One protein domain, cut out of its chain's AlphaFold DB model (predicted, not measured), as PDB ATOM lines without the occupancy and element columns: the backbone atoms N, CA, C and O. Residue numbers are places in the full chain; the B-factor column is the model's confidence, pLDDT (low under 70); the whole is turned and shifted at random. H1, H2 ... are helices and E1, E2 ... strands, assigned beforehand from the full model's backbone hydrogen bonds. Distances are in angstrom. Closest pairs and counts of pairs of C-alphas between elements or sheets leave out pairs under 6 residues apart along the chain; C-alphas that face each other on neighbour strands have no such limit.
ATOM      1  N   LEU A   2     360.674 104.509 302.321       90.06
ATOM      2  CA  LEU A   2     362.084 104.096 302.209       90.06
ATOM      3  C   LEU A   2     362.851 104.846 301.104       90.06
ATOM      4  O   LEU A   2     363.897 105.413 301.379       90.06
ATOM      5  N   GLU A   3     362.276 104.941 299.903       93.50
ATOM      6  CA  GLU A   3     362.859 105.693 298.776       93.50
ATOM      7  C   GLU A   3     363.210 107.144 299.127       93.50
ATOM      8  O   GLU A   3     364.238 107.665 298.714       93.50
ATOM      9  N   LEU A   4     362.369 107.794 299.935       90.94
ATOM     10  CA  LEU A   4     362.595 109.174 300.346       90.94
ATOM     11  C   LEU A   4     363.785 109.276 301.312       90.94
ATOM     12  O   LEU A   4     364.582 110.198 301.199       90.94
ATOM     13  N   VAL A   5     363.925 108.315 302.228       88.75
ATOM     14  CA  VAL A   5     365.073 108.246 303.146       88.75
ATOM     15  C   VAL A   5     366.367 107.991 302.369       88.75
ATOM     16  O   VAL A   5     367.365 108.654 302.630       88.75
ATOM     17  N   ILE A   6     366.334 107.096 301.377       89.81
ATOM     18  CA  ILE A   6     367.475 106.833 300.486       89.81
ATOM     19  C   ILE A   6     367.835 108.092 299.686       89.81
ATOM     20  O   ILE A   6     369.004 108.438 299.577       89.81
ATOM     21  N   ALA A   7     366.846 108.822 299.165       92.06
ATOM     22  CA  ALA A   7     367.092 110.064 298.437       92.06
ATOM     23  C   ALA A   7     367.740 111.145 299.321       92.06
ATOM     24  O   ALA A   7     368.666 111.820 298.875       92.06
ATOM     25  N   MET A   8     367.293 111.291 300.574       91.94
ATOM     26  CA  MET A   8     367.924 112.208 301.528       91.94
ATOM     27  C   MET A   8     369.364 111.790 301.828       91.94
ATOM     28  O   MET A   8     370.251 112.633 301.796       91.94
ATOM     29  N   GLU A   9     369.612 110.502 302.079       91.25
ATOM     30  CA  GLU A   9     370.961 109.982 302.328       91.25
ATOM     31  C   GLU A   9     371.894 110.231 301.139       91.25
ATOM     32  O   GLU A   9     372.979 110.778 301.325       91.25
ATOM     33  N   ASN A  10     371.428 109.962 299.915       90.38
ATOM     34  CA  ASN A  10     372.160 110.277 298.690       90.38
ATOM     35  C   ASN A  10     372.467 111.775 298.557       90.38
ATOM     36  O   ASN A  10     373.539 112.124 298.068       90.38
ATOM     37  N   ALA A  11     371.577 112.668 299.004       90.38
ATOM     38  CA  ALA A  11     371.838 114.106 298.974       90.38
ATOM     39  C   ALA A  11     373.028 114.490 299.873       90.38
ATOM     40  O   ALA A  11     373.859 115.295 299.461       90.38
ATOM     41  N   PHE A  12     373.160 113.882 301.058       90.50
ATOM     42  CA  PHE A  12     374.329 114.079 301.929       90.50
ATOM     43  C   PHE A  12     375.588 113.379 301.403       90.50
ATOM     44  O   PHE A  12     376.692 113.903 301.537       90.50
ATOM     45  N   ALA A  13     375.428 112.202 300.798       89.56
ATOM     46  CA  ALA A  13     376.519 111.407 300.245       89.56
ATOM     47  C   ALA A  13     376.961 111.860 298.843       89.56
ATOM     48  O   ALA A  13     377.835 111.237 298.256       89.56
ATOM     49  N   THR A  14     376.397 112.925 298.273       86.12
ATOM     50  CA  THR A  14     376.848 113.461 296.984       86.12
ATOM     51  C   THR A  14     377.797 114.626 297.222       86.12
ATOM     52  O   THR A  14     377.459 115.593 297.900       86.12
ATOM     53  N   ALA A  15     378.999 114.553 296.648       74.31
ATOM     54  CA  ALA A  15     379.923 115.677 296.671       74.31
ATOM     55  C   ALA A  15     379.334 116.832 295.849       74.31
ATOM     56  O   ALA A  15     379.246 116.745 294.627       74.31
ATOM     57  N   ALA A  16     378.932 117.907 296.521       71.06
ATOM     58  CA  ALA A  16     378.496 119.131 295.866       71.06
ATOM     59  C   ALA A  16     379.732 120.002 295.573       71.06
ATOM     60  O   ALA A  16     380.369 120.486 296.513       71.06
ATOM     61  N   PRO A  17     380.134 120.201 294.304       68.56
ATOM     62  CA  PRO A  17     381.146 121.200 293.991       68.56
ATOM     63  C   PRO A  17     380.617 122.603 294.345       68.56
ATOM     64  O   PRO A  17     379.404 122.809 294.370       68.56
ATOM     65  N   PRO A  18     381.486 123.606 294.568       65.44
ATOM     66  CA  PRO A  18     381.047 124.977 294.858       65.44
ATOM     67  C   PRO A  18     380.115 125.585 293.794       65.44
ATOM     68  O   PRO A  18     379.355 126.502 294.099       65.44
ATOM     69  N   SER A  19     380.168 125.072 292.561       67.38
ATOM     70  CA  SER A  19     379.281 125.418 291.444       67.38
ATOM     71  C   SER A  19     377.868 124.825 291.547       67.38
ATOM     72  O   SER A  19     377.038 125.108 290.692       67.38
ATOM     73  N   ASN A  20     377.586 124.001 292.559       72.19
ATOM     74  CA  ASN A  20     376.288 123.381 292.816       72.19
ATOM     75  C   ASN A  20     375.795 123.776 294.223       72.19
ATOM     76  O   ASN A  20     375.832 123.003 295.186       72.19
ATOM     77  N   ARG A  21     375.391 125.043 294.357       74.38
ATOM     78  CA  ARG A  21     374.877 125.643 295.599       74.38
ATOM     79  C   ARG A  21     373.506 125.098 295.978       74.38
ATOM     80  O   ARG A  21     373.187 125.029 297.168       74.38
ATOM     81  N   SER A  22     372.692 124.716 295.002       79.56
ATOM     82  CA  SER A  22     371.375 124.127 295.228       79.56
ATOM     83  C   SER A  22     371.483 122.818 296.020       79.56
ATOM     84  O   SER A  22     370.774 122.659 297.019       79.56
ATOM     85  N   ALA A  23     372.446 121.946 295.700       79.50
ATOM     86  CA  ALA A  23     372.726 120.737 296.483       79.50
ATOM     87  C   ALA A  23     373.139 121.043 297.940       79.50
ATOM     88  O   ALA A  23     372.658 120.401 298.882       79.50
ATOM     89  N   TYR A  24     373.971 122.068 298.152       80.81
ATOM     90  CA  TYR A  24     374.318 122.535 299.502       80.81
ATOM     91  C   TYR A  24     373.102 123.056 300.273       80.81
ATOM     92  O   TYR A  24     372.929 122.742 301.448       80.81
ATOM     93  N   THR A  25     372.234 123.819 299.614       87.81
ATOM     94  CA  THR A  25     371.033 124.390 300.240       87.81
ATOM     95  C   THR A  25     370.087 123.288 300.720       87.81
ATOM     96  O   THR A  25     369.559 123.362 301.829       87.81
ATOM     97  N   VAL A  26     369.911 122.228 299.924       90.31
ATOM     98  CA  VAL A  26     369.076 121.075 300.294       90.31
ATOM     99  C   VAL A  26     369.628 120.355 301.524       90.31
ATOM    100  O   VAL A  26     368.884 120.115 302.475       90.31
ATOM    101  N   THR A  27     370.922 120.028 301.542       90.94
ATOM    102  CA  THR A  27     371.535 119.317 302.681       90.94
ATOM    103  C   THR A  27     371.524 120.157 303.959       90.94
ATOM    104  O   THR A  27     371.252 119.623 305.035       90.94
ATOM    105  N   GLN A  28     371.720 121.476 303.856       90.62
ATOM    106  CA  GLN A  28     371.583 122.401 304.986       90.62
ATOM    107  C   GLN A  28     370.151 122.460 305.518       90.62
ATOM    108  O   GLN A  28     369.945 122.373 306.728       90.62
ATOM    109  N   PHE A  29     369.159 122.566 304.631       94.44
ATOM    110  CA  PHE A  29     367.749 122.575 305.018       94.44
ATOM    111  C   PHE A  29     367.348 121.278 305.732       94.44
ATOM    112  O   PHE A  29     366.730 121.324 306.794       94.44
ATOM    113  N   LEU A  30     367.740 120.123 305.186       94.25
ATOM    114  CA  LEU A  30     367.496 118.824 305.816       94.25
ATOM    115  C   LEU A  30     368.203 118.711 307.172       94.25
ATOM    116  O   LEU A  30     367.588 118.266 308.138       94.25
ATOM    117  N   GLY A  31     369.462 119.151 307.268       94.06
ATOM    118  CA  GLY A  31     370.209 119.164 308.526       94.06
ATOM    119  C   GLY A  31     369.512 119.993 309.608       94.06
ATOM    120  O   GLY A  31     369.333 119.522 310.729       94.06
ATOM    121  N   GLU A  32     369.045 121.189 309.256       95.44
ATOM    122  CA  GLU A  32     368.305 122.059 310.170       95.44
ATOM    123  C   GLU A  32     366.958 121.452 310.582       95.44
ATOM    124  O   GLU A  32     366.596 121.497 311.758       95.44
ATOM    125  N   LEU A  33     366.238 120.820 309.651       95.94
ATOM    126  CA  LEU A  33     364.999 120.109 309.957       95.94
ATOM    127  C   LEU A  33     365.240 118.981 310.970       95.94
ATOM    128  O   LEU A  33     364.524 118.885 311.965       95.94
ATOM    129  N   PHE A  34     366.252 118.139 310.750       95.69
ATOM    130  CA  PHE A  34     366.581 117.051 311.675       95.69
ATOM    131  C   PHE A  34     366.991 117.579 313.051       95.69
ATOM    132  O   PHE A  34     366.546 117.050 314.069       95.69
ATOM    133  N   ARG A  35     367.759 118.670 313.098       96.00
ATOM    134  CA  ARG A  35     368.106 119.342 314.352       96.00
ATOM    135  C   ARG A  35     366.859 119.827 315.098       96.00
ATOM    136  O   ARG A  35     366.731 119.589 316.294       96.00
ATOM    137  N   GLN A  36     365.921 120.476 314.406       96.75
ATOM    138  CA  GLN A  36     364.670 120.968 315.004       96.75
ATOM    139  C   GLN A  36     363.744 119.841 315.479       96.75
ATOM    140  O   GLN A  36     362.999 120.026 316.439       96.75
ATOM    141  N   LEU A  37     363.810 118.673 314.840       96.62
ATOM    142  CA  LEU A  37     363.084 117.472 315.257       96.62
ATOM    143  C   LEU A  37     363.728 116.757 316.461       96.62
ATOM    144  O   LEU A  37     363.150 115.794 316.958       96.62
ATOM    145  N   GLY A  38     364.882 117.229 316.947       95.69
ATOM    146  CA  GLY A  38     365.538 116.711 318.149       95.69
ATOM    147  C   GLY A  38     366.441 115.499 317.915       95.69
ATOM    148  O   GLY A  38     366.714 114.767 318.860       95.69
ATOM    149  N   PHE A  39     366.888 115.264 316.680       95.50
ATOM    150  CA  PHE A  39     367.946 114.286 316.420       95.50
ATOM    151  C   PHE A  39     369.299 114.816 316.916       95.50
ATOM    152  O   PHE A  39     369.509 116.026 316.949       95.50
ATOM    153  N   ASP A  40     370.234 113.921 317.238       95.00
ATOM    154  CA  ASP A  40     371.597 114.290 317.660       95.00
ATOM    155  C   ASP A  40     372.524 114.617 316.481       95.00
ATOM    156  O   ASP A  40     373.556 115.274 316.641       95.00
ATOM    157  N   GLY A  41     372.178 114.140 315.284       94.19
ATOM    158  CA  GLY A  41     373.044 114.229 314.121       94.19
ATOM    159  C   GLY A  41     372.536 113.478 312.894       94.19
ATOM    160  O   GLY A  41     371.441 112.914 312.891       94.19
ATOM    161  N   VAL A  42     373.364 113.451 311.849       94.12
ATOM    162  CA  VAL A  42     373.104 112.758 310.578       94.12
ATOM    163  C   VAL A  42     374.277 111.848 310.249       94.12
ATOM    164  O   VAL A  42     375.421 112.302 310.199       94.12
ATOM    165  N   ARG A  43     373.988 110.572 309.981       93.56
ATOM    166  CA  ARG A  43     374.959 109.597 309.475       93.56
ATOM    167  C   ARG A  43     374.628 109.240 308.032       93.56
ATOM    168  O   ARG A  43     373.477 108.924 307.739       93.56
ATOM    169  N   PHE A  44     375.625 109.262 307.160       92.88
ATOM    170  CA  PHE A  44     375.477 108.974 305.732       92.88
ATOM    171  C   PHE A  44     376.757 108.348 305.178       92.88
ATOM    172  O   PHE A  44     377.827 108.494 305.771       92.88
ATOM    173  N   ARG A  45     376.657 107.648 304.045       92.00
ATOM    174  CA  ARG A  45     377.803 106.950 303.460       92.00
ATOM    175  C   ARG A  45     378.894 107.928 303.023       92.00
ATOM    176  O   ARG A  45     378.612 108.992 302.470       92.00
ATOM    177  N   SER A  46     380.151 107.559 303.245       89.00
ATOM    178  CA  SER A  46     381.288 108.332 302.752       89.00
ATOM    179  C   SER A  46     381.479 108.151 301.242       89.00
ATOM    180  O   SER A  46     381.299 107.061 300.704       89.00
ATOM    181  N   THR A  47     381.898 109.211 300.546       84.62
ATOM    182  CA  THR A  47     382.269 109.150 299.116       84.62
ATOM    183  C   THR A  47     383.726 108.770 298.887       84.62
ATOM    184  O   THR A  47     384.118 108.488 297.758       84.62
ATOM    185  N   VAL A  48     384.543 108.785 299.944       81.75
ATOM    186  CA  VAL A  48     386.005 108.628 299.861       81.75
ATOM    187  C   VAL A  48     386.511 107.302 300.442       81.75
ATOM    188  O   VAL A  48     387.719 107.072 300.471       81.75
ATOM    189  N   GLY A  49     385.613 106.418 300.891       82.19
ATOM    190  CA  GLY A  49     385.940 105.087 301.409       82.19
ATOM    191  C   GLY A  49     384.707 104.322 301.898       82.19
ATOM    192  O   GLY A  49     383.592 104.821 301.800       82.19
ATOM    193  N   ASP A  50     384.913 103.135 302.475       88.88
ATOM    194  CA  ASP A  50     383.834 102.225 302.919       88.88
ATOM    195  C   ASP A  50     383.180 102.617 304.262       88.88
ATOM    196  O   ASP A  50     382.388 101.861 304.824       88.88
ATOM    197  N   GLY A  51     383.559 103.767 304.821       91.38
ATOM    198  CA  GLY A  51     383.058 104.258 306.102       91.38
ATOM    199  C   GLY A  51     381.804 105.124 305.982       91.38
ATOM    200  O   GLY A  51     381.335 105.452 304.892       91.38
ATOM    201  N   ASP A  52     381.318 105.564 307.139       93.31
ATOM    202  CA  ASP A  52     380.250 106.553 307.251       93.31
ATOM    203  C   ASP A  52     380.828 107.914 307.653       93.31
ATOM    204  O   ASP A  52     381.748 108.006 308.468       93.31
ATOM    205  N   ASN A  53     380.234 108.979 307.127       92.19
ATOM    206  CA  ASN A  53     380.382 110.317 307.671       92.19
ATOM    207  C   ASN A  53     379.324 110.539 308.760       92.19
ATOM    208  O   ASN A  53     378.191 110.059 308.656       92.19
ATOM    209  N   LEU A  54     379.689 111.295 309.795       91.75
ATOM    210  CA  LEU A  54     378.801 111.666 310.890       91.75
ATOM    211  C   LEU A  54     378.861 113.175 311.116       91.75
ATOM    212  O   LEU A  54     379.934 113.738 311.326       91.75
ATOM    213  N   VAL A  55     377.696 113.810 311.111       91.81
ATOM    214  CA  VAL A  55     377.501 115.186 311.568       91.81
ATOM    215  C   VAL A  55     376.800 115.120 312.912       91.81
ATOM    216  O   VAL A  55     375.733 114.524 312.997       91.81
ATOM    217  N   LEU A  56     377.379 115.732 313.943       94.38
ATOM    218  CA  LEU A  56     376.732 115.933 315.241       94.38
ATOM    219  C   LEU A  56     376.252 117.379 315.340       94.38
ATOM    220  O   LEU A  56     376.994 118.299 314.992       94.38
ATOM    221  N   PHE A  57     375.023 117.581 315.809       95.19
ATOM    222  CA  PHE A  57     374.464 118.920 316.009       95.19
ATOM    223  C   PHE A  57     374.869 119.533 317.348       95.19
ATOM    224  O   PHE A  57     374.974 120.754 317.445       95.19
ATOM    225  N   ASP A  58     375.128 118.694 318.352       94.19
ATOM    226  CA  ASP A  58     375.729 119.094 319.619       94.19
ATOM    227  C   ASP A  58     377.049 118.332 319.828       94.19
ATOM    228  O   ASP A  58     377.039 117.117 320.043       94.19
ATOM    229  N   PRO A  59     378.208 119.013 319.769       89.69
ATOM    230  CA  PRO A  59     379.495 118.398 320.069       89.69
ATOM    231  C   PRO A  59     379.582 117.822 321.488       89.69
ATOM    232  O   PRO A  59     380.347 116.886 321.702       89.69
TER     233      PRO A  59
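This is residues 2 to 59 of the 102 residues of the protein "RES domain-containing protein" of Paraburkholderia tropica (UniProt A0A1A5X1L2). Two helices set at a steep tilt, H1 and H2, and one strand of a small hairpin, E1, form a triangle of parts, with the second strand, E2, on the side of E1 away from both helices. The loop and helix start at residues 17 to 22 stick out. The printed part has 58 residues, with two named helices and then two named strands in the order H1, H2, E1, E2; the sheet, E1 - E2, is antiparallel and the class is mixed. The whole is compact, with a radius of gyration of the C-alphas of 11.5 A, and rounded, spanning 30 by 27 by 26 A.

H1, residues 2 to 12, and H2, residues 21 to 36, touch, with the C-alphas of Phe 12 and Thr 27 closest at 6.0 A. H2 touches H1 with its residues 23 to 30 alone. Their lines stand at a steep tilt of 63 degrees, opposite ways. The closest C-alphas of H1 and E1, residues 41 to 45, are those of Glu 9 and Phe 44, 5.7 A apart. Those of H2 and E1 are Arg 35 and Gly 41, 7.1 A apart. E1 and E2, residues 52 to 56, form an antiparallel hairpin at 166 degrees, with N 42 and O 55 at 2.8 A and N 53 and O 44 at 2.8 A, within hydrogen-bond range. E2 is apart from H1 and H2. In H1 and H2 every O i to N i+4 pair is within hydrogen-bond range.

H1 begins at C-alpha 2 (362.084, 104.096, 302.209) and is 15.8 A long from first to last C-alpha. H2, 22.4 A long, begins at C-alpha 21 (374.877, 125.643, 295.599). E1 measures 13.8 A and E2 12.8 A; E2 ends at C-alpha 56 (376.732, 115.933, 315.241).

The two C-alphas farthest apart, those of Ser 19 and Gly 38, are 31.3 A apart. The printed part has no cut. The link from H2 to E1 is tight; those from H1 to H2 and from E1 to E2 are short. Mean pLDDT of the printed part is 88.6, with residues 17 to 19 under 70.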